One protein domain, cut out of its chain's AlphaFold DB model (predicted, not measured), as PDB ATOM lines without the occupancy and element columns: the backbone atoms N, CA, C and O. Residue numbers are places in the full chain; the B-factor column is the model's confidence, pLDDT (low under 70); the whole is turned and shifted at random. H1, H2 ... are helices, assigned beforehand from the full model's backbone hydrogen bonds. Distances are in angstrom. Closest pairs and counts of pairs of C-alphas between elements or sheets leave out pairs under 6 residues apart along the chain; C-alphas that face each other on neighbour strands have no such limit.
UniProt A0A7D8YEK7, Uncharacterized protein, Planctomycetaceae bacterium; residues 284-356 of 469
ATOM      1  N   ALA A 284     243.759 229.241 308.330       97.69
ATOM      2  CA  ALA A 284     243.431 230.536 308.929       97.69
ATOM      3  C   ALA A 284     244.395 231.676 308.531       97.69
ATOM      4  O   ALA A 284     244.061 232.847 308.701       97.69
ATOM      5  N   LYS A 285     245.593 231.347 308.031       96.38
ATOM      6  CA  LYS A 285     246.644 232.295 307.620       96.38
ATOM      7  C   LYS A 285     247.002 232.191 306.131       96.38
ATOM      8  O   LYS A 285     247.513 233.153 305.568       96.38
ATOM      9  N   ARG A 286     246.806 231.019 305.519       95.44
ATOM     10  CA  ARG A 286     247.272 230.646 304.175       95.44
ATOM     11  C   ARG A 286     246.199 229.835 303.451       95.44
ATOM     12  O   ARG A 286     246.124 228.621 303.612       95.44
ATOM     13  N   GLY A 287     245.379 230.520 302.655       95.75
ATOM     14  CA  GLY A 287     244.366 229.894 301.790       95.75
ATOM     15  C   GLY A 287     244.887 229.489 300.405       95.75
ATOM     16  O   GLY A 287     244.127 229.035 299.559       95.75
ATOM     17  N   ASP A 288     246.173 229.710 300.140       96.81
ATOM     18  CA  ASP A 288     246.838 229.454 298.862       96.81
ATOM     19  C   ASP A 288     247.484 228.062 298.773       96.81
ATOM     20  O   ASP A 288     247.974 227.698 297.709       96.81
ATOM     21  N   LEU A 289     247.488 227.290 299.867       98.06
ATOM     22  CA  LEU A 289     248.147 225.986 299.959       98.06
ATOM     23  C   LEU A 289     247.153 224.847 299.708       98.06
ATOM     24  O   LEU A 289     246.377 224.482 300.594       98.06
ATOM     25  N   ALA A 290     247.198 224.247 298.518       97.75
ATOM     26  CA  ALA A 290     246.256 223.199 298.113       97.75
ATOM     27  C   ALA A 290     246.243 221.998 299.079       97.75
ATOM     28  O   ALA A 290     245.171 221.533 299.466       97.75
ATOM     29  N   TRP A 291     247.413 221.557 299.554       97.25
ATOM     30  CA  TRP A 291     247.542 220.389 300.437       97.25
ATOM     31  C   TRP A 291     246.794 220.540 301.769       97.25
ATOM     32  O   TRP A 291     246.312 219.557 302.337       97.25
ATOM     33  N   VAL A 292     246.674 221.773 302.271       98.44
ATOM     34  CA  VAL A 292     245.945 222.087 303.507       98.44
ATOM     35  C   VAL A 292     244.458 221.808 303.305       98.44
ATOM     36  O   VAL A 292     243.830 221.117 304.107       98.44
ATOM     37  N   HIS A 293     243.911 222.305 302.199       98.69
ATOM     38  CA  HIS A 293     242.508 222.138 301.843       98.69
ATOM     39  C   HIS A 293     242.171 220.701 301.437       98.69
ATOM     40  O   HIS A 293     241.090 220.219 301.766       98.69
ATOM     41  N   ASP A 294     243.105 219.986 300.807       98.44
ATOM     42  CA  ASP A 294     242.956 218.563 300.502       98.44
ATOM     43  C   ASP A 294     242.777 217.730 301.786       98.44
ATOM     44  O   ASP A 294     241.875 216.891 301.858       98.44
ATOM     45  N   VAL A 295     243.585 217.991 302.824       98.62
ATOM     46  CA  VAL A 295     243.474 217.302 304.123       98.62
ATOM     47  C   VAL A 295     242.175 217.664 304.842       98.62
ATOM     48  O   VAL A 295     241.474 216.764 305.306       98.62
ATOM     49  N   LEU A 296     241.823 218.951 304.913       98.81
ATOM     50  CA  LEU A 296     240.581 219.397 305.560       98.81
ATOM     51  C   LEU A 296     239.339 218.848 304.854       98.81
ATOM     52  O   LEU A 296     238.414 218.366 305.509       98.81
ATOM     53  N   GLY A 297     239.329 218.885 303.521       98.69
ATOM     54  CA  GLY A 297     238.238 218.357 302.715       98.69
ATOM     55  C   GLY A 297     238.069 216.854 302.911       98.69
ATOM     56  O   GLY A 297     236.950 216.385 303.133       98.69
ATOM     57  N   TRP A 298     239.173 216.100 302.915       98.56
ATOM     58  CA  TRP A 298     239.124 214.657 303.140       98.56
ATOM     59  C   TRP A 298     238.676 214.301 304.556       98.56
ATOM     60  O   TRP A 298     237.809 213.443 304.724       98.56
ATOM     61  N   HIS A 299     239.196 214.995 305.571       98.56
ATOM     62  CA  HIS A 299     238.764 214.824 306.955       98.56
ATOM     63  C   HIS A 299     237.253 215.077 307.108       98.56
ATOM     64  O   HIS A 299     236.533 214.211 307.604       98.56
ATOM     65  N   ALA A 300     236.743 216.206 306.607       98.69
ATOM     66  CA  ALA A 300     235.315 216.523 306.664       98.69
ATOM     67  C   ALA A 300     234.458 215.477 305.930       98.69
ATOM     68  O   ALA A 300     233.411 215.061 306.435       98.69
ATOM     69  N   GLN A 301     234.919 214.996 304.770       98.25
ATOM     70  CA  GLN A 301     234.234 213.948 304.014       98.25
ATOM     71  C   GLN A 301     234.156 212.639 304.817       98.25
ATOM     72  O   GLN A 301     233.101 212.002 304.833       98.25
ATOM     73  N   ARG A 302     235.233 212.254 305.517       96.56
ATOM     74  CA  ARG A 302     235.271 211.071 306.398       96.56
ATOM     75  C   ARG A 302     234.282 211.171 307.560       96.56
ATOM     76  O   ARG A 302     233.695 210.163 307.934       96.56
ATOM     77  N   GLN A 303     234.049 212.376 308.078       97.81
ATOM     78  CA  GLN A 303     233.059 212.637 309.131       97.81
ATOM     79  C   GLN A 303     231.615 212.760 308.602       97.81
ATOM     80  O   GLN A 303     230.695 213.044 309.364       97.81
ATOM     81  N   GLY A 304     231.389 212.579 307.294       97.81
ATOM     82  CA  GLY A 304     230.075 212.743 306.659       97.81
ATOM     83  C   GLY A 304     229.653 214.203 306.444       97.81
ATOM     84  O   GLY A 304     228.547 214.460 305.966       97.81
ATOM     85  N   GLY A 305     230.523 215.170 306.749       98.25
ATOM     86  CA  GLY A 305     230.298 216.605 306.571       98.25
ATOM     87  C   GLY A 305     230.507 217.057 305.125       98.25
ATOM     88  O   GLY A 305     231.461 217.775 304.832       98.25
ATOM     89  N   LEU A 306     229.623 216.641 304.213       98.38
ATOM     90  CA  LEU A 306     229.814 216.834 302.767       98.38
ATOM     91  C   LEU A 306     229.921 218.307 302.341       98.38
ATOM     92  O   LEU A 306     230.798 218.631 301.550       98.38
ATOM     93  N   GLU A 307     229.095 219.209 302.875       98.50
ATOM     94  CA  GLU A 307     229.170 220.639 302.521       98.50
ATOM     95  C   GLU A 307     230.486 221.284 302.976       98.50
ATOM     96  O   GLU A 307     231.095 222.053 302.233       98.50
ATOM     97  N   ALA A 308     230.973 220.924 304.169       98.50
ATOM     98  CA  ALA A 308     232.273 221.387 304.650       98.50
ATOM     99  C   ALA A 308     233.408 220.851 303.762       98.50
ATOM    100  O   ALA A 308     234.305 221.607 303.388       98.50
ATOM    101  N   ALA A 309     233.328 219.579 303.358       98.75
ATOM    102  CA  ALA A 309     234.280 218.981 302.428       98.75
ATOM    103  C   ALA A 309     234.290 219.704 301.072       98.75
ATOM    104  O   ALA A 309     235.352 220.076 300.582       98.75
ATOM    105  N   ILE A 310     233.109 219.962 300.495       98.75
ATOM    106  CA  ILE A 310     232.948 220.702 299.235       98.75
ATOM    107  C   ILE A 310     233.581 222.092 299.342       98.75
ATOM    108  O   ILE A 310     234.343 222.472 298.455       98.75
ATOM    109  N   GLY A 311     233.317 222.830 300.424       98.62
ATOM    110  CA  GLY A 311     233.905 224.153 300.645       98.62
ATOM    111  C   GLY A 311     235.435 224.130 300.623       98.62
ATOM    112  O   GLY A 311     236.053 224.955 299.952       98.62
ATOM    113  N   GLN A 312     236.052 223.146 301.282       98.75
ATOM    114  CA  GLN A 312     237.508 222.984 301.281       98.75
ATOM    115  C   GLN A 312     238.038 222.588 299.900       98.75
ATOM    116  O   GLN A 312     238.976 223.207 299.408       98.75
ATOM    117  N   TYR A 313     237.406 221.633 299.217       98.75
ATOM    118  CA  TYR A 313     237.842 221.237 297.878       98.75
ATOM    119  C   TYR A 313     237.673 222.345 296.828       98.75
ATOM    120  O   TYR A 313     238.419 222.378 295.852       98.75
ATOM    121  N   VAL A 314     236.737 223.285 297.000       98.69
ATOM    122  CA  VAL A 314     236.670 224.487 296.147       98.69
ATOM    123  C   VAL A 314     237.925 225.342 296.328       98.69
ATOM    124  O   VAL A 314     238.530 225.742 295.332       98.69
ATOM    125  N   LEU A 315     238.355 225.576 297.572       98.50
ATOM    126  CA  LEU A 315     239.580 226.328 297.865       98.50
ATOM    127  C   LEU A 315     240.819 225.602 297.322       98.50
ATOM    128  O   LEU A 315     241.597 226.195 296.575       98.50
ATOM    129  N   GLY A 316     240.956 224.300 297.594       98.12
ATOM    130  CA  GLY A 316     242.059 223.484 297.077       98.12
ATOM    131  C   GLY A 316     242.073 223.381 295.548       98.12
ATOM    132  O   GLY A 316     243.130 223.441 294.928       98.12
ATOM    133  N   GLY A 317     240.904 223.322 294.903       97.62
ATOM    134  CA  GLY A 317     240.788 223.300 293.443       97.62
ATOM    135  C   GLY A 317     241.257 224.594 292.771       97.62
ATOM    136  O   GLY A 317     241.754 224.553 291.644       97.62
ATOM    137  N   LEU A 318     241.137 225.729 293.467       97.38
ATOM    138  CA  LEU A 318     241.628 227.032 293.019       97.38
ATOM    139  C   LEU A 318     243.083 227.298 293.427       97.38
ATOM    140  O   LEU A 318     243.702 228.182 292.844       97.38
ATOM    141  N   ALA A 319     243.647 226.583 294.397       97.75
ATOM    142  CA  ALA A 319     245.057 226.700 294.763       97.75
ATOM    143  C   ALA A 319     245.971 226.024 293.723       97.75
ATOM    144  O   ALA A 319     245.544 225.132 292.993       97.75
ATOM    145  N   SER A 320     247.226 226.463 293.631       97.19
ATOM    146  CA  SER A 320     248.198 225.936 292.662       97.19
ATOM    147  C   SER A 320     248.564 224.477 292.969       97.19
ATOM    148  O   SER A 320     248.785 224.139 294.135       97.19
ATOM    149  N   SER A 321     248.709 223.624 291.947       96.00
ATOM    150  CA  SER A 321     249.193 222.244 292.119       96.00
ATOM    151  C   SER A 321     250.615 222.203 292.675       96.00
ATOM    152  O   SER A 321     250.948 221.308 293.431       96.00
ATOM    153  N   PHE A 322     251.431 223.229 292.424       95.19
ATOM    154  CA  PHE A 322     252.763 223.345 293.024       95.19
ATOM    155  C   PHE A 322     252.712 223.536 294.550       95.19
ATOM    156  O   PHE A 322     253.737 223.531 295.222       95.19
ATOM    157  N   THR A 323     251.527 223.718 295.130       96.38
ATOM    158  CA  THR A 323     251.308 223.796 296.578       96.38
ATOM    159  C   THR A 323     250.473 222.624 297.094       96.38
ATOM    160  O   THR A 323     249.902 222.719 298.175       96.38
ATOM    161  N   ASP A 324     250.344 221.524 296.346       94.38
ATOM    162  CA  ASP A 324     249.530 220.370 296.755       94.38
ATOM    163  C   ASP A 324     250.324 219.277 297.481       94.38
ATOM    164  O   ASP A 324     249.734 218.416 298.139       94.38
ATOM    165  N   GLN A 325     251.664 219.339 297.421       93.06
ATOM    166  CA  GLN A 325     252.567 218.383 298.071       93.06
ATOM    167  C   GLN A 325     252.115 216.925 297.823       93.06
ATOM    168  O   GLN A 325     252.212 216.059 298.706       93.06
ATOM    169  N   SER A 326     251.578 216.653 296.629       91.94
ATOM    170  CA  SER A 326     250.762 215.471 296.339       91.94
ATOM    171  C   SER A 326     251.526 214.164 296.456       91.94
ATOM    172  O   SER A 326     250.938 213.117 296.745       91.94
ATOM    173  N   VAL A 327     252.850 214.187 296.314       88.75
ATOM    174  CA  VAL A 327     253.700 213.017 296.565       88.75
ATOM    175  C   VAL A 327     253.804 212.707 298.064       88.75
ATOM    176  O   VAL A 327     253.695 211.539 298.450       88.75
ATOM    177  N   ARG A 328     253.943 213.722 298.930       89.69
ATOM    178  CA  ARG A 328     254.031 213.544 300.397       89.69
ATOM    179  C   ARG A 328     252.710 213.100 300.984       89.69
ATOM    180  O   ARG A 328     252.656 212.155 301.776       89.69
ATOM    181  N   PHE A 329     251.648 213.803 300.604       93.44
ATOM    182  CA  PHE A 329     250.315 213.524 301.107       93.44
ATOM    183  C   PHE A 329     249.681 212.344 300.387       93.44
ATOM    184  O   PHE A 329     248.822 211.718 300.987       93.44
ATOM    185  N   ARG A 330     250.204 211.925 299.225       93.12
ATOM    186  CA  ARG A 330     249.698 210.818 298.393       93.12
ATOM    187  C   ARG A 330     248.345 211.129 297.752       93.12
ATOM    188  O   ARG A 330     247.545 210.231 297.561       93.12
ATOM    189  N   THR A 331     248.109 212.379 297.372       94.06
ATOM    190  CA  THR A 331     246.861 212.832 296.731       94.06
ATOM    191  C   THR A 331     246.879 212.722 295.195       94.06
ATOM    192  O   THR A 331     245.910 213.084 294.540       94.06
ATOM    193  N   HIS A 332     247.937 212.163 294.593       90.50
ATOM    194  CA  HIS A 332     248.104 212.057 293.131       90.50
ATOM    195  C   HIS A 332     247.404 210.854 292.465       90.50
ATOM    196  O   HIS A 332     247.514 210.688 291.258       90.50
ATOM    197  N   PHE A 333     246.670 210.006 293.193       86.75
ATOM    198  CA  PHE A 333     246.108 208.753 292.641       86.75
ATOM    199  C   PHE A 333     244.967 208.921 291.610       86.75
ATOM    200  O   PHE A 333     244.457 207.922 291.101       86.75
ATOM    201  N   ASP A 334     244.557 210.157 291.308       84.88
ATOM    202  CA  ASP A 334     243.562 210.514 290.281       84.88
ATOM    203  C   ASP A 334     244.152 211.374 289.136       84.88
ATOM    204  O   ASP A 334     243.404 211.861 288.277       84.88
ATOM    205  N   SER A 335     245.480 211.558 289.091       80.81
ATOM    206  CA  SER A 335     246.159 212.483 288.164       80.81
ATOM    207  C   SER A 335     245.924 212.179 286.684       80.81
ATOM    208  O   SER A 335     245.937 213.091 285.862       80.81
ATOM    209  N   ASP A 336     245.661 210.919 286.335       81.38
ATOM    210  CA  ASP A 336     245.437 210.490 284.947       81.38
ATOM    211  C   ASP A 336     244.090 210.958 284.382       81.38
ATOM    212  O   ASP A 336     243.874 210.952 283.169       81.38
ATOM    213  N   ARG A 337     243.160 211.355 285.257       85.69
ATOM    214  CA  ARG A 337     241.820 211.820 284.882       85.69
ATOM    215  C   ARG A 337     241.705 213.334 284.984       85.69
ATOM    216  O   ARG A 337     241.101 213.977 284.125       85.69
ATOM    217  N   ILE A 338     242.249 213.906 286.050       88.88
ATOM    218  CA  ILE A 338     242.084 215.313 286.400       88.88
ATOM    219  C   ILE A 338     243.354 215.806 287.092       88.88
ATOM    220  O   ILE A 338     243.878 215.147 287.984       88.88
ATOM    221  N   GLY A 339     243.834 216.986 286.704       88.19
ATOM    222  CA  GLY A 339     245.124 217.501 287.174       88.19
ATOM    223  C   GLY A 339     245.208 217.873 288.661       88.19
ATOM    224  O   GLY A 339     246.279 218.271 289.098       88.19
ATOM    225  N   LYS A 340     244.110 217.798 289.430       96.00
ATOM    226  CA  LYS A 340     244.062 218.198 290.848       96.00
ATOM    227  C   LYS A 340     243.154 217.297 291.679       96.00
ATOM    228  O   LYS A 340     241.993 217.088 291.314       96.00
ATOM    229  N   PHE A 341     243.644 216.868 292.843       96.56
ATOM    230  CA  PHE A 341     242.910 216.025 293.792       96.56
ATOM    231  C   PHE A 341     241.573 216.637 294.216       96.56
ATOM    232  O   PHE A 341     240.524 216.029 294.014       96.56
ATOM    233  N   SER A 342     241.587 217.870 294.727       98.12
ATOM    234  CA  SER A 342     240.378 218.587 295.148       98.12
ATOM    235  C   SER A 342     239.290 218.634 294.060       98.12
ATOM    236  O   SER A 342     238.113 218.391 294.328       98.12
ATOM    237  N   VAL A 343     239.670 218.849 292.795       97.88
ATOM    238  CA  VAL A 343     238.715 218.854 291.671       97.88
ATOM    239  C   VAL A 343     238.194 217.443 291.373       97.88
ATOM    240  O   VAL A 343     237.005 217.279 291.091       97.88
ATOM    241  N   ALA A 344     239.036 216.410 291.503       96.62
ATOM    242  CA  ALA A 344     238.611 215.010 291.431       96.62
ATOM    243  C   ALA A 344     237.513 214.705 292.454       96.62
ATOM    244  O   ALA A 344     236.481 214.123 292.099       96.62
ATOM    245  N   ARG A 345     237.714 215.153 293.700       97.75
ATOM    246  CA  ARG A 345     236.761 214.978 294.800       97.75
ATOM    247  C   ARG A 345     235.448 215.713 294.543       97.75
ATOM    248  O   ARG A 345     234.394 215.110 294.712       97.75
ATOM    249  N   LEU A 346     235.488 216.961 294.068       98.19
ATOM    250  CA  LEU A 346     234.277 217.711 293.703       98.19
ATOM    251  C   LEU A 346     233.459 217.010 292.614       98.19
ATOM    252  O   LEU A 346     232.236 216.957 292.709       98.19
ATOM    253  N   ILE A 347     234.114 216.439 291.598       96.25
ATOM    254  CA  ILE A 347     233.430 215.666 290.550       96.25
ATOM    255  C   ILE A 347     232.744 214.433 291.144       96.25
ATOM    256  O   ILE A 347     231.589 214.169 290.819       96.25
ATOM    257  N   GLU A 348     233.428 213.687 292.013       96.00
ATOM    258  CA  GLU A 348     232.851 212.503 292.661       96.00
ATOM    259  C   GLU A 348     231.670 212.829 293.575       96.00
ATOM    260  O   GLU A 348     230.716 212.058 293.639       96.00
ATOM    261  N   LEU A 349     231.717 213.973 294.256       97.31
ATOM    262  CA  LEU A 349     230.633 214.460 295.104       97.31
ATOM    263  C   LEU A 349     229.493 215.120 294.309       97.31
ATOM    264  O   LEU A 349     228.509 215.543 294.908       97.31
ATOM    265  N   GLY A 350     229.606 215.224 292.980       97.56
ATOM    266  CA  GLY A 350     228.607 215.892 292.141       97.56
ATOM    267  C   GLY A 350     228.534 217.410 292.346       97.56
ATOM    268  O   GLY A 350     227.507 218.002 292.042       97.56
ATOM    269  N   ALA A 351     229.608 218.029 292.845       98.12
ATOM    270  CA  ALA A 351     229.691 219.443 293.231       98.12
ATOM    271  C   ALA A 351     230.711 220.242 292.392       98.12
ATOM    272  O   ALA A 351     231.224 221.278 292.815       98.12
ATOM    273  N   ALA A 352     231.069 219.742 291.207       97.00
ATOM    274  CA  ALA A 352     232.031 220.402 290.322       97.00
ATOM    275  C   ALA A 352     231.524 221.742 289.749       97.00
ATOM    276  O   ALA A 352     232.327 222.565 289.322       97.00
ATOM    277  N   ASP A 353     230.212 221.971 289.763       96.88
ATOM    278  CA  ASP A 353     229.540 223.220 289.386       96.88
ATOM    279  C   ASP A 353     229.803 224.382 290.359       96.88
ATOM    280  O   ASP A 353     229.519 225.534 290.038       96.88
ATOM    281  N   ARG A 354     230.387 224.101 291.533       97.81
ATOM    282  CA  ARG A 354     230.892 225.128 292.459       97.81
ATOM    283  C   ARG A 354     232.142 225.844 291.941       97.81
ATOM    284  O   ARG A 354     232.489 226.904 292.455       97.81
ATOM    285  N   LEU A 355     232.820 225.275 290.947       97.88
ATOM    286  CA  LEU A 355     233.901 225.913 290.200       97.88
ATOM    287  C   LEU A 355     233.384 226.381 288.834       97.88
ATOM    288  O   LEU A 355     232.327 225.951 288.381       97.88
ATOM    289  N   ASP A 356     234.151 227.235 288.147       97.56
ATOM    290  CA  ASP A 356     233.834 227.579 286.755       97.56
ATOM    291  C   ASP A 356     233.818 226.292 285.896       97.56
ATOM    292  O   ASP A 356     234.845 225.607 285.809       97.56
TER     293      ASP A 356
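AT A GLANCE: This is residues 284 to 356 of the 469 residues of an uncharacterized protein of Planctomycetaceae bacterium (UniProt A0A7D8YEK7). H1 and H2 lie side by side as a helical hairpin, with the shorter H4 packed at a slant on one side of it and the small H3 off to the side of H1 near the end where H1 begins, close to Trp 291 but not clearly touching. The printed part has 73 residues with four named helices, H1 to H4, and no named strand: all helix, compact, radius of gyration of the C-alphas 10.9 A, spans 31 by 26 by 24 A.

HOW THE PARTS SIT: H1, residues 290 to 302, and H2, residues 306 to 318, form a hairpin and touch at C-alphas 297 and 309, 4.0 A apart, at a shallow tilt of 15 degrees, opposite ways. H4, residues 341 to 348, touches H2 at C-alphas 313 and 342, 4.6 A apart, at a steep tilt of 47 degrees, opposite ways. H1 touches H4 with residues 293 to 297 alone, closest C-alphas 294 and 342, 5.9 A, the same way at 37 degrees, only just steep. H3, residues 326 to 329, is close to but not clearly touching H1, closest C-alphas 291 and 326, 7.2 A. Every O i to N i+4 pair is within hydrogen-bond range in H1, H2 and H4; H3 is too short for one.

IN THESE COORDINATES: H1 begins at C-alpha 290 (246.256, 223.199, 298.113) and is 18.3 A long, H2 18.4 A, H3 5.2 A; H4, 10.7 A, ends at C-alpha 348 (232.851, 212.503, 292.661).

THE WHOLE: The C-alphas of Lys 285 and Asp 336, the farthest apart, are 31.5 A apart. The link from H3 to H4 is long, 11 residues. The printed part has no cut, and no printed residue is under pLDDT 70.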